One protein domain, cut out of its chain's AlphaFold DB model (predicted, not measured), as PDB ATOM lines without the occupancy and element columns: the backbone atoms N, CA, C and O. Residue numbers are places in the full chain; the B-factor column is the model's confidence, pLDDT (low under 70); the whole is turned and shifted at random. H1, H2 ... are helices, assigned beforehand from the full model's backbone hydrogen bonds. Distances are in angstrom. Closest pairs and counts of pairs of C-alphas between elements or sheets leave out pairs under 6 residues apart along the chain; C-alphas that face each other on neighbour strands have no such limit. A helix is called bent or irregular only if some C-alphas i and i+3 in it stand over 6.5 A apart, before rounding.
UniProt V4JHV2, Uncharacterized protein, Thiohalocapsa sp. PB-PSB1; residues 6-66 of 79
ATOM      1  N   ARG A   6      23.514  21.786   3.777       75.44
ATOM      2  CA  ARG A   6      24.000  22.930   2.986       75.44
ATOM      3  C   ARG A   6      24.956  22.517   1.865       75.44
ATOM      4  O   ARG A   6      24.847  23.030   0.762       75.44
ATOM      5  N   ILE A   7      25.871  21.596   2.156       75.44
ATOM      6  CA  ILE A   7      26.882  21.127   1.205       75.44
ATOM      7  C   ILE A   7      26.223  20.228   0.152       75.44
ATOM      8  O   ILE A   7      26.441  20.430  -1.035       75.44
ATOM      9  N   ARG A   8      25.309  19.345   0.576       75.12
ATOM     10  CA  ARG A   8      24.525  18.465  -0.314       75.12
ATOM     11  C   ARG A   8      23.569  19.209  -1.255       75.12
ATOM     12  O   ARG A   8      23.182  18.656  -2.273       75.12
ATOM     13  N   LYS A   9      23.155  20.433  -0.902       80.62
ATOM     14  CA  LYS A   9      22.326  21.291  -1.769       80.62
ATOM     15  C   LYS A   9      23.151  21.968  -2.868       80.62
ATOM     16  O   LYS A   9      22.599  22.314  -3.904       80.62
ATOM     17  N   ARG A  10      24.441  22.201  -2.611       77.94
ATOM     18  CA  ARG A  10      25.337  22.942  -3.506       77.94
ATOM     19  C   ARG A  10      26.167  22.028  -4.407       77.94
ATOM     20  O   ARG A  10      26.510  22.443  -5.504       77.94
ATOM     21  N   TRP A  11      26.458  20.812  -3.950       78.44
ATOM     22  CA  TRP A  11      27.299  19.842  -4.647       78.44
ATOM     23  C   TRP A  11      26.721  18.436  -4.495       78.44
ATOM     24  O   TRP A  11      26.233  18.071  -3.417       78.44
ATOM     25  N   THR A  12      26.798  17.630  -5.550       80.94
ATOM     26  CA  THR A  12      26.426  16.216  -5.471       80.94
ATOM     27  C   THR A  12      27.447  15.430  -4.642       80.94
ATOM     28  O   THR A  12      28.605  15.822  -4.481       80.94
ATOM     29  N   ALA A  13      27.022  14.294  -4.086       75.25
ATOM     30  CA  ALA A  13      27.928  13.424  -3.334       75.25
ATOM     31  C   ALA A  13      29.073  12.880  -4.210       75.25
ATOM     32  O   ALA A  13      30.188  12.710  -3.723       75.25
ATOM     33  N   GLU A  14      28.807  12.641  -5.495       79.31
ATOM     34  CA  GLU A  14      29.793  12.159  -6.463       79.31
ATOM     35  C   GLU A  14      30.861  13.217  -6.771       79.31
ATOM     36  O   GLU A  14      32.059  12.928  -6.713       79.31
ATOM     37  N   GLU A  15      30.455  14.472  -6.974       79.62
ATOM     38  CA  GLU A  15      31.385  15.592  -7.157       79.62
ATOM     39  C   GLU A  15      32.285  15.792  -5.934       79.62
ATOM     40  O   GLU A  15      33.491  15.969  -6.069       79.62
ATOM     41  N   LEU A  16      31.742  15.718  -4.718       75.06
ATOM     42  CA  LEU A  16      32.559  15.890  -3.512       75.06
ATOM     43  C   LEU A  16      33.545  14.740  -3.294       75.06
ATOM     44  O   LEU A  16      34.636  14.969  -2.779       75.06
ATOM     45  N   ASN A  17      33.178  13.513  -3.670       74.69
ATOM     46  CA  ASN A  17      34.053  12.349  -3.528       74.69
ATOM     47  C   ASN A  17      35.186  12.338  -4.563       74.69
ATOM     48  O   ASN A  17      36.296  11.916  -4.247       74.69
ATOM     49  N   THR A  18      34.938  12.827  -5.777       76.50
ATOM     50  CA  THR A  18      35.956  12.903  -6.840       76.50
ATOM     51  C   THR A  18      36.958  14.037  -6.627       76.50
ATOM     52  O   THR A  18      38.102  13.938  -7.064       76.50
ATOM     53  N   ARG A  19      36.574  15.089  -5.895       77.88
ATOM     54  CA  ARG A  19      37.436  16.245  -5.603       77.88
ATOM     55  C   ARG A  19      38.316  16.078  -4.357       77.88
ATOM     56  O   ARG A  19      39.031  17.004  -3.970       77.88
ATOM     57  N   VAL A  20      38.306  14.899  -3.730       70.06
ATOM     58  CA  VAL A  20      39.138  14.602  -2.556       70.06
ATOM     59  C   VAL A  20      40.620  14.646  -2.931       70.06
ATOM     60  O   VAL A  20      41.140  13.797  -3.655       70.06
ATOM     61  N   ALA A  21      41.327  15.632  -2.386       73.75
ATOM     62  CA  ALA A  21      42.770  15.746  -2.517       73.75
ATOM     63  C   ALA A  21      43.480  14.749  -1.584       73.75
ATOM     64  O   ALA A  21      43.499  14.925  -0.364       73.75
ATOM     65  N   TRP A  22      44.127  13.729  -2.154       78.56
ATOM     66  CA  TRP A  22      45.000  12.818  -1.409       78.56
ATOM     67  C   TRP A  22      46.332  13.499  -1.087       78.56
ATOM     68  O   TRP A  22      47.300  13.432  -1.843       78.56
ATOM     69  N   LEU A  23      46.372  14.206   0.042       80.75
ATOM     70  CA  LEU A  23      47.553  14.926   0.508       80.75
ATOM     71  C   LEU A  23      48.328  14.107   1.543       80.75
ATOM     72  O   LEU A  23      47.752  13.411   2.377       80.75
ATOM     73  N   CYS A  24      49.657  14.241   1.542       83.06
ATOM     74  CA  CYS A  24      50.464  13.708   2.635       83.06
ATOM     75  C   CYS A  24      50.120  14.422   3.954       83.06
ATOM     76  O   CYS A  24      49.640  15.558   3.953       83.06
ATOM     77  N   ARG A  25      50.431  13.792   5.093       82.25
ATOM     78  CA  ARG A  25      50.089  14.311   6.432       82.25
ATOM     79  C   ARG A  25      50.517  15.765   6.655       82.25
ATOM     80  O   ARG A  25      49.770  16.548   7.225       82.25
ATOM     81  N   SER A  26      51.712  16.138   6.200       82.44
ATOM     82  CA  SER A  26      52.239  17.500   6.348       82.44
ATOM     83  C   SER A  26      51.447  18.527   5.541       82.44
ATOM     84  O   SER A  26      51.083  19.570   6.081       82.44
ATOM     85  N   CYS A  27      51.145  18.214   4.279       81.75
ATOM     86  CA  CYS A  27      50.347  19.076   3.411       81.75
ATOM     87  C   CYS A  27      48.893  19.157   3.888       81.75
ATOM     88  O   CYS A  27      48.331  20.244   3.932       81.75
ATOM     89  N   HIS A  28      48.308  18.037   4.322       86.31
ATOM     90  CA  HIS A  28      46.963  17.999   4.901       86.31
ATOM     91  C   HIS A  28      46.863  18.872   6.158       86.31
ATOM     92  O   HIS A  28      45.977  19.722   6.254       86.31
ATOM     93  N   ASN A  29      47.835  18.748   7.067       85.62
ATOM     94  CA  ASN A  29      47.918  19.591   8.257       85.62
ATOM     95  C   ASN A  29      48.066  21.078   7.903       85.62
ATOM     96  O   ASN A  29      47.505  21.920   8.596       85.62
ATOM     97  N   GLN A  30      48.818  21.414   6.849       87.44
ATOM     98  CA  GLN A  30      48.952  22.801   6.408       87.44
ATOM     99  C   GLN A  30      47.633  23.351   5.868       87.44
ATOM    100  O   GLN A  30      47.267  24.471   6.210       87.44
ATOM    101  N   VAL A  31      46.916  22.584   5.046       88.25
ATOM    102  CA  VAL A  31      45.633  23.018   4.486       88.25
ATOM    103  C   VAL A  31      44.643  23.329   5.609       88.25
ATOM    104  O   VAL A  31      44.063  24.405   5.599       88.25
ATOM    105  N   HIS A  32      44.549  22.484   6.641       88.19
ATOM    106  CA  HIS A  32      43.717  22.771   7.822       88.19
ATOM    107  C   HIS A  32      44.266  23.861   8.751       88.19
ATOM    108  O   HIS A  32      43.523  24.405   9.565       88.19
ATOM    109  N   ALA A  33      45.561  24.175   8.678       89.00
ATOM    110  CA  ALA A  33      46.131  25.303   9.407       89.00
ATOM    111  C   ALA A  33      45.770  26.651   8.762       89.00
ATOM    112  O   ALA A  33      45.802  27.664   9.454       89.00
ATOM    113  N   VAL A  34      45.464  26.658   7.461       89.12
ATOM    114  CA  VAL A  34      45.153  27.864   6.677       89.12
ATOM    115  C   VAL A  34      43.650  28.020   6.459       89.12
ATOM    116  O   VAL A  34      43.136  29.125   6.576       89.12
ATOM    117  N   LEU A  35      42.957  26.927   6.147       89.00
ATOM    118  CA  LEU A  35      41.546  26.907   5.786       89.00
ATOM    119  C   LEU A  35      40.747  26.092   6.797       89.00
ATOM    120  O   LEU A  35      41.116  24.974   7.171       89.00
ATOM    121  N   SER A  36      39.602  26.629   7.201       87.12
ATOM    122  CA  SER A  36      38.641  25.885   8.007       87.12
ATOM    123  C   SER A  36      37.942  24.794   7.186       87.12
ATOM    124  O   SER A  36      37.813  24.881   5.965       87.12
ATOM    125  N   GLU A  37      37.392  23.782   7.863       84.56
ATOM    126  CA  GLU A  37      36.567  22.748   7.211       84.56
ATOM    127  C   GLU A  37      35.383  23.346   6.435       84.56
ATOM    128  O   GLU A  37      34.939  22.788   5.434       84.56
ATOM    129  N   LYS A  38      34.863  24.494   6.890       83.88
ATOM    130  CA  LYS A  38      33.769  25.202   6.222       83.88
ATOM    131  C   LYS A  38      34.231  25.820   4.902       83.88
ATOM    132  O   LYS A  38      33.527  25.674   3.910       83.88
ATOM    133  N   GLU A  39      35.380  26.490   4.894       86.69
ATOM    134  CA  GLU A  39      35.946  27.105   3.687       86.69
ATOM    135  C   GLU A  39      36.362  26.052   2.660       86.69
ATOM    136  O   GLU A  39      36.102  26.223   1.470       86.69
ATOM    137  N   LEU A  40      36.928  24.932   3.118       86.94
ATOM    138  CA  LEU A  40      37.244  23.789   2.261       86.94
ATOM    139  C   LEU A  40      35.997  23.188   1.624       86.94
ATOM    140  O   LEU A  40      36.025  22.857   0.451       86.94
ATOM    141  N   ALA A  41      34.897  23.063   2.364       82.56
ATOM    142  CA  ALA A  41      33.674  22.480   1.821       82.56
ATOM    143  C   ALA A  41      32.908  23.428   0.873       82.56
ATOM    144  O   ALA A  41      32.201  22.950  -0.016       82.56
ATOM    145  N   ASP A  42      32.999  24.747   1.073       81.81
ATOM    146  CA  ASP A  42      32.193  25.733   0.335       81.81
ATOM    147  C   ASP A  42      32.922  26.354  -0.864       81.81
ATOM    148  O   ASP A  42      32.296  26.569  -1.901       81.81
ATOM    149  N   THR A  43      34.224  26.640  -0.735       82.69
ATOM    150  CA  THR A  43      34.991  27.416  -1.729       82.69
ATOM    151  C   THR A  43      36.243  26.697  -2.207       82.69
ATOM    152  O   THR A  43      36.518  26.709  -3.394       82.69
ATOM    153  N   TRP A  44      36.994  26.041  -1.323       84.75
ATOM    154  CA  TRP A  44      38.288  25.432  -1.660       84.75
ATOM    155  C   TRP A  44      38.205  23.903  -1.744       84.75
ATOM    156  O   TRP A  44      39.067  23.195  -1.223       84.75
ATOM    157  N   ASN A  45      37.142  23.395  -2.374       83.69
ATOM    158  CA  ASN A  45      36.857  21.961  -2.452       83.69
ATOM    159  C   ASN A  45      37.573  21.248  -3.609       83.69
ATOM    160  O   ASN A  45      37.386  20.049  -3.759       83.69
ATOM    161  N   GLU A  46      38.404  21.946  -4.388       83.44
ATOM    162  CA  GLU A  46      39.148  21.397  -5.526       83.44
ATOM    163  C   GLU A  46      40.648  21.674  -5.423       83.44
ATOM    164  O   GLU A  46      41.085  22.722  -4.944       83.44
ATOM    165  N   LEU A  47      41.462  20.757  -5.958       83.19
ATOM    166  CA  LEU A  47      42.918  20.927  -6.031       83.19
ATOM    167  C   LEU A  47      43.343  22.152  -6.849       83.19
ATOM    168  O   LEU A  47      44.355  22.768  -6.515       83.19
ATOM    169  N   ALA A  48      42.608  22.485  -7.914       84.75
ATOM    170  CA  ALA A  48      42.872  23.675  -8.720       84.75
ATOM    171  C   ALA A  48      42.721  24.942  -7.870       84.75
ATOM    172  O   ALA A  48      43.663  25.718  -7.761       84.75
ATOM    173  N   LEU A  49      41.612  25.045  -7.133       86.50
ATOM    174  CA  LEU A  49      41.345  26.158  -6.226       86.50
ATOM    175  C   LEU A  49      42.399  26.222  -5.110       86.50
ATOM    176  O   LEU A  49      42.972  27.274  -4.844       86.50
ATOM    177  N   LEU A  50      42.760  25.095  -4.488       85.44
ATOM    178  CA  LEU A  50      43.820  25.078  -3.467       85.44
ATOM    179  C   LEU A  50      45.171  25.587  -4.002       85.44
ATOM    180  O   LEU A  50      45.940  26.185  -3.250       85.44
ATOM    181  N   ARG A  51      45.459  25.370  -5.292       84.06
ATOM    182  CA  ARG A  51      46.643  25.908  -5.977       84.06
ATOM    183  C   ARG A  51      46.522  27.385  -6.329       84.06
ATOM    184  O   ARG A  51      47.534  27.959  -6.681       84.06
ATOM    185  N   GLU A  52      45.357  28.002  -6.239       87.94
ATOM    186  CA  GLU A  52      45.201  29.450  -6.417       87.94
ATOM    187  C   GLU A  52      45.295  30.197  -5.082       87.94
ATOM    188  O   GLU A  52      45.581  31.394  -5.049       87.94
ATOM    189  N   HIS A  53      45.126  29.501  -3.954       89.38
ATOM    190  CA  HIS A  53      45.203  30.130  -2.643       89.38
ATOM    191  C   HIS A  53      46.641  30.600  -2.334       89.38
ATOM    192  O   HIS A  53      47.547  29.770  -2.183       89.38
ATOM    193  N   PRO A  54      46.884  31.909  -2.127       88.44
ATOM    194  CA  PRO A  54      48.234  32.477  -2.071       88.44
ATOM    195  C   PRO A  54      49.086  31.905  -0.929       88.44
ATOM    196  O   PRO A  54      50.275  31.642  -1.099       88.44
ATOM    197  N   VAL A  55      48.485  31.637   0.235       88.00
ATOM    198  CA  VAL A  55      49.199  31.028   1.375       88.00
ATOM    199  C   VAL A  55      49.578  29.570   1.086       88.00
ATOM    200  O   VAL A  55      50.658  29.116   1.470       88.00
ATOM    201  N   ILE A  56      48.713  28.831   0.382       88.06
ATOM    202  CA  ILE A  56      48.963  27.426   0.044       88.06
ATOM    203  C   ILE A  56      50.028  27.359  -1.045       88.06
ATOM    204  O   ILE A  56      50.965  26.579  -0.908       88.06
ATOM    205  N   LEU A  57      49.954  28.219  -2.063       88.31
ATOM    206  CA  LEU A  57      50.988  28.373  -3.086       88.31
ATOM    207  C   LEU A  57      52.371  28.589  -2.480       88.31
ATOM    208  O   LEU A  57      53.282  27.805  -2.742       88.31
ATOM    209  N   ARG A  58      52.509  29.579  -1.590       87.94
ATOM    210  CA  ARG A  58      53.779  29.858  -0.901       87.94
ATOM    211  C   ARG A  58      54.280  28.647  -0.121       87.94
ATOM    212  O   ARG A  58      55.478  28.355  -0.137       87.94
ATOM    213  N   TYR A  59      53.381  27.914   0.538       87.00
ATOM    214  CA  TYR A  59      53.743  26.673   1.216       87.00
ATOM    215  C   TYR A  59      54.200  25.592   0.233       87.00
ATOM    216  O   TYR A  59      55.214  24.947   0.482       87.00
ATOM    217  N   VAL A  60      53.500  25.404  -0.886       85.44
ATOM    218  CA  VAL A  60      53.852  24.422  -1.917       85.44
ATOM    219  C   VAL A  60      55.217  24.749  -2.529       85.44
ATOM    220  O   VAL A  60      56.066  23.872  -2.656       85.44
ATOM    221  N   GLU A  61      55.505  26.004  -2.857       87.75
ATOM    222  CA  GLU A  61      56.825  26.397  -3.363       87.75
ATOM    223  C   GLU A  61      57.940  26.151  -2.340       87.75
ATOM    224  O   GLU A  61      59.027  25.675  -2.676       87.75
ATOM    225  N   TRP A  62      57.661  26.420  -1.067       86.38
ATOM    226  CA  TRP A  62      58.578  26.181   0.045       86.38
ATOM    227  C   TRP A  62      58.769  24.687   0.353       86.38
ATOM    228  O   TRP A  62      59.865  24.270   0.742       86.38
ATOM    229  N   VAL A  63      57.727  23.867   0.180       84.25
ATOM    230  CA  VAL A  63      57.765  22.418   0.417       84.25
ATOM    231  C   VAL A  63      58.484  21.693  -0.716       84.25
ATOM    232  O   VAL A  63      59.249  20.773  -0.450       84.25
ATOM    233  N   ARG A  64      58.332  22.159  -1.963       83.12
ATOM    234  CA  ARG A  64      59.027  21.612  -3.143       83.12
ATOM    235  C   ARG A  64      60.548  21.686  -3.029       83.12
ATOM    236  O   ARG A  64      61.237  20.842  -3.584       83.12
ATOM    237  N   LYS A  65      61.068  22.675  -2.297       83.00
ATOM    238  CA  LYS A  65      62.508  22.843  -2.038       83.00
ATOM    239  C   LYS A  65      63.025  21.957  -0.894       83.00
ATOM    240  O   LYS A  65      64.208  22.010  -0.574       83.00
ATOM    241  N   ARG A  66      62.162  21.169  -0.240       75.62
ATOM    242  CA  ARG A  66      62.529  20.267   0.863       75.62
ATOM    243  C   ARG A  66      62.580  18.819   0.415       75.62
ATOM    244  O   ARG A  66      61.825  18.389  -0.449       75.62
TER     245      ARG A  66
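AT A GLANCE: This is residues 6 to 66 of the 79 residues of an uncharacterized protein of Thiohalocapsa sp. PB-PSB1 (UniProt V4JHV2). The model is an elongated, loosely joined rod of six short helices: H3 and H6 lie side by side at one end, running opposite ways, H1 and H2 lie at the other end, and H4 and H5 lie between. The backbone travels the length more than once, from H1 and H2 along residues 19 to 24 to H3, back through H4 toward H1, and again through H5 to H6. The printed part has 61 residues with six named helices in the order H1 H2 H3 H4 H5 H6 and no named strand, and its class is all helix. It is only just compact, close to loose, with a radius of gyration of the C-alphas of 12.2 A, and it spans 39 by 17 by 17 A.

HOW THE PARTS SIT: The longest helix, H6, residues 54 to 64, touches H3, residues 25 to 34, and the closest C-alphas, of Val 31 and Ile 56, are 7.1 A apart. Their lines stand at a shallow tilt of 22 degrees, opposite ways. H5, residues 47 to 52, and H6 touch only at the corner by their link, and only just, with 3 pairs of C-alphas within 8 A. The closest, of Arg 51 and Leu 57, are 5.8 A apart, and the lines are only just about perpendicular, at 73 degrees. H3 and H5 are apart, but only just, their closest C-alphas being 8.4 A apart. H4, residues 37 to 42, meets H3 only through their link. H1, residues 6 to 10, is close to H4 but not clearly touching, with the closest C-alphas, of Ile 7 and Ala 41, 7.0 A apart. H2, residues 13 to 18, touches no helix and meets H1 only through their link. In each of the six helices every O i to N i+4 pair is within hydrogen-bond range.

IN THESE COORDINATES: H6 measures 15.4 A from C-alpha 54 at (48.234, 32.477, -2.071) to C-alpha 64 at (59.027, 21.612, -3.143). H3 measures 14.4 A from first to last C-alpha, H2 and H5 8.8 A each, H4 8.7 A and H1 6.6 A. H1 begins with C-alpha 6 at (24.000, 22.930, 2.986). No helix is bent or irregular.

THE WHOLE: The two C-alphas farthest apart, those of Lys 9 and Arg 66, are 40.3 A apart. The printed part has no cut. No link is long: the link from H2 to H3, 6 residues, is short, and the other four are tight. The mean pLDDT of the printed part is 83.0, and no printed residue is under 70.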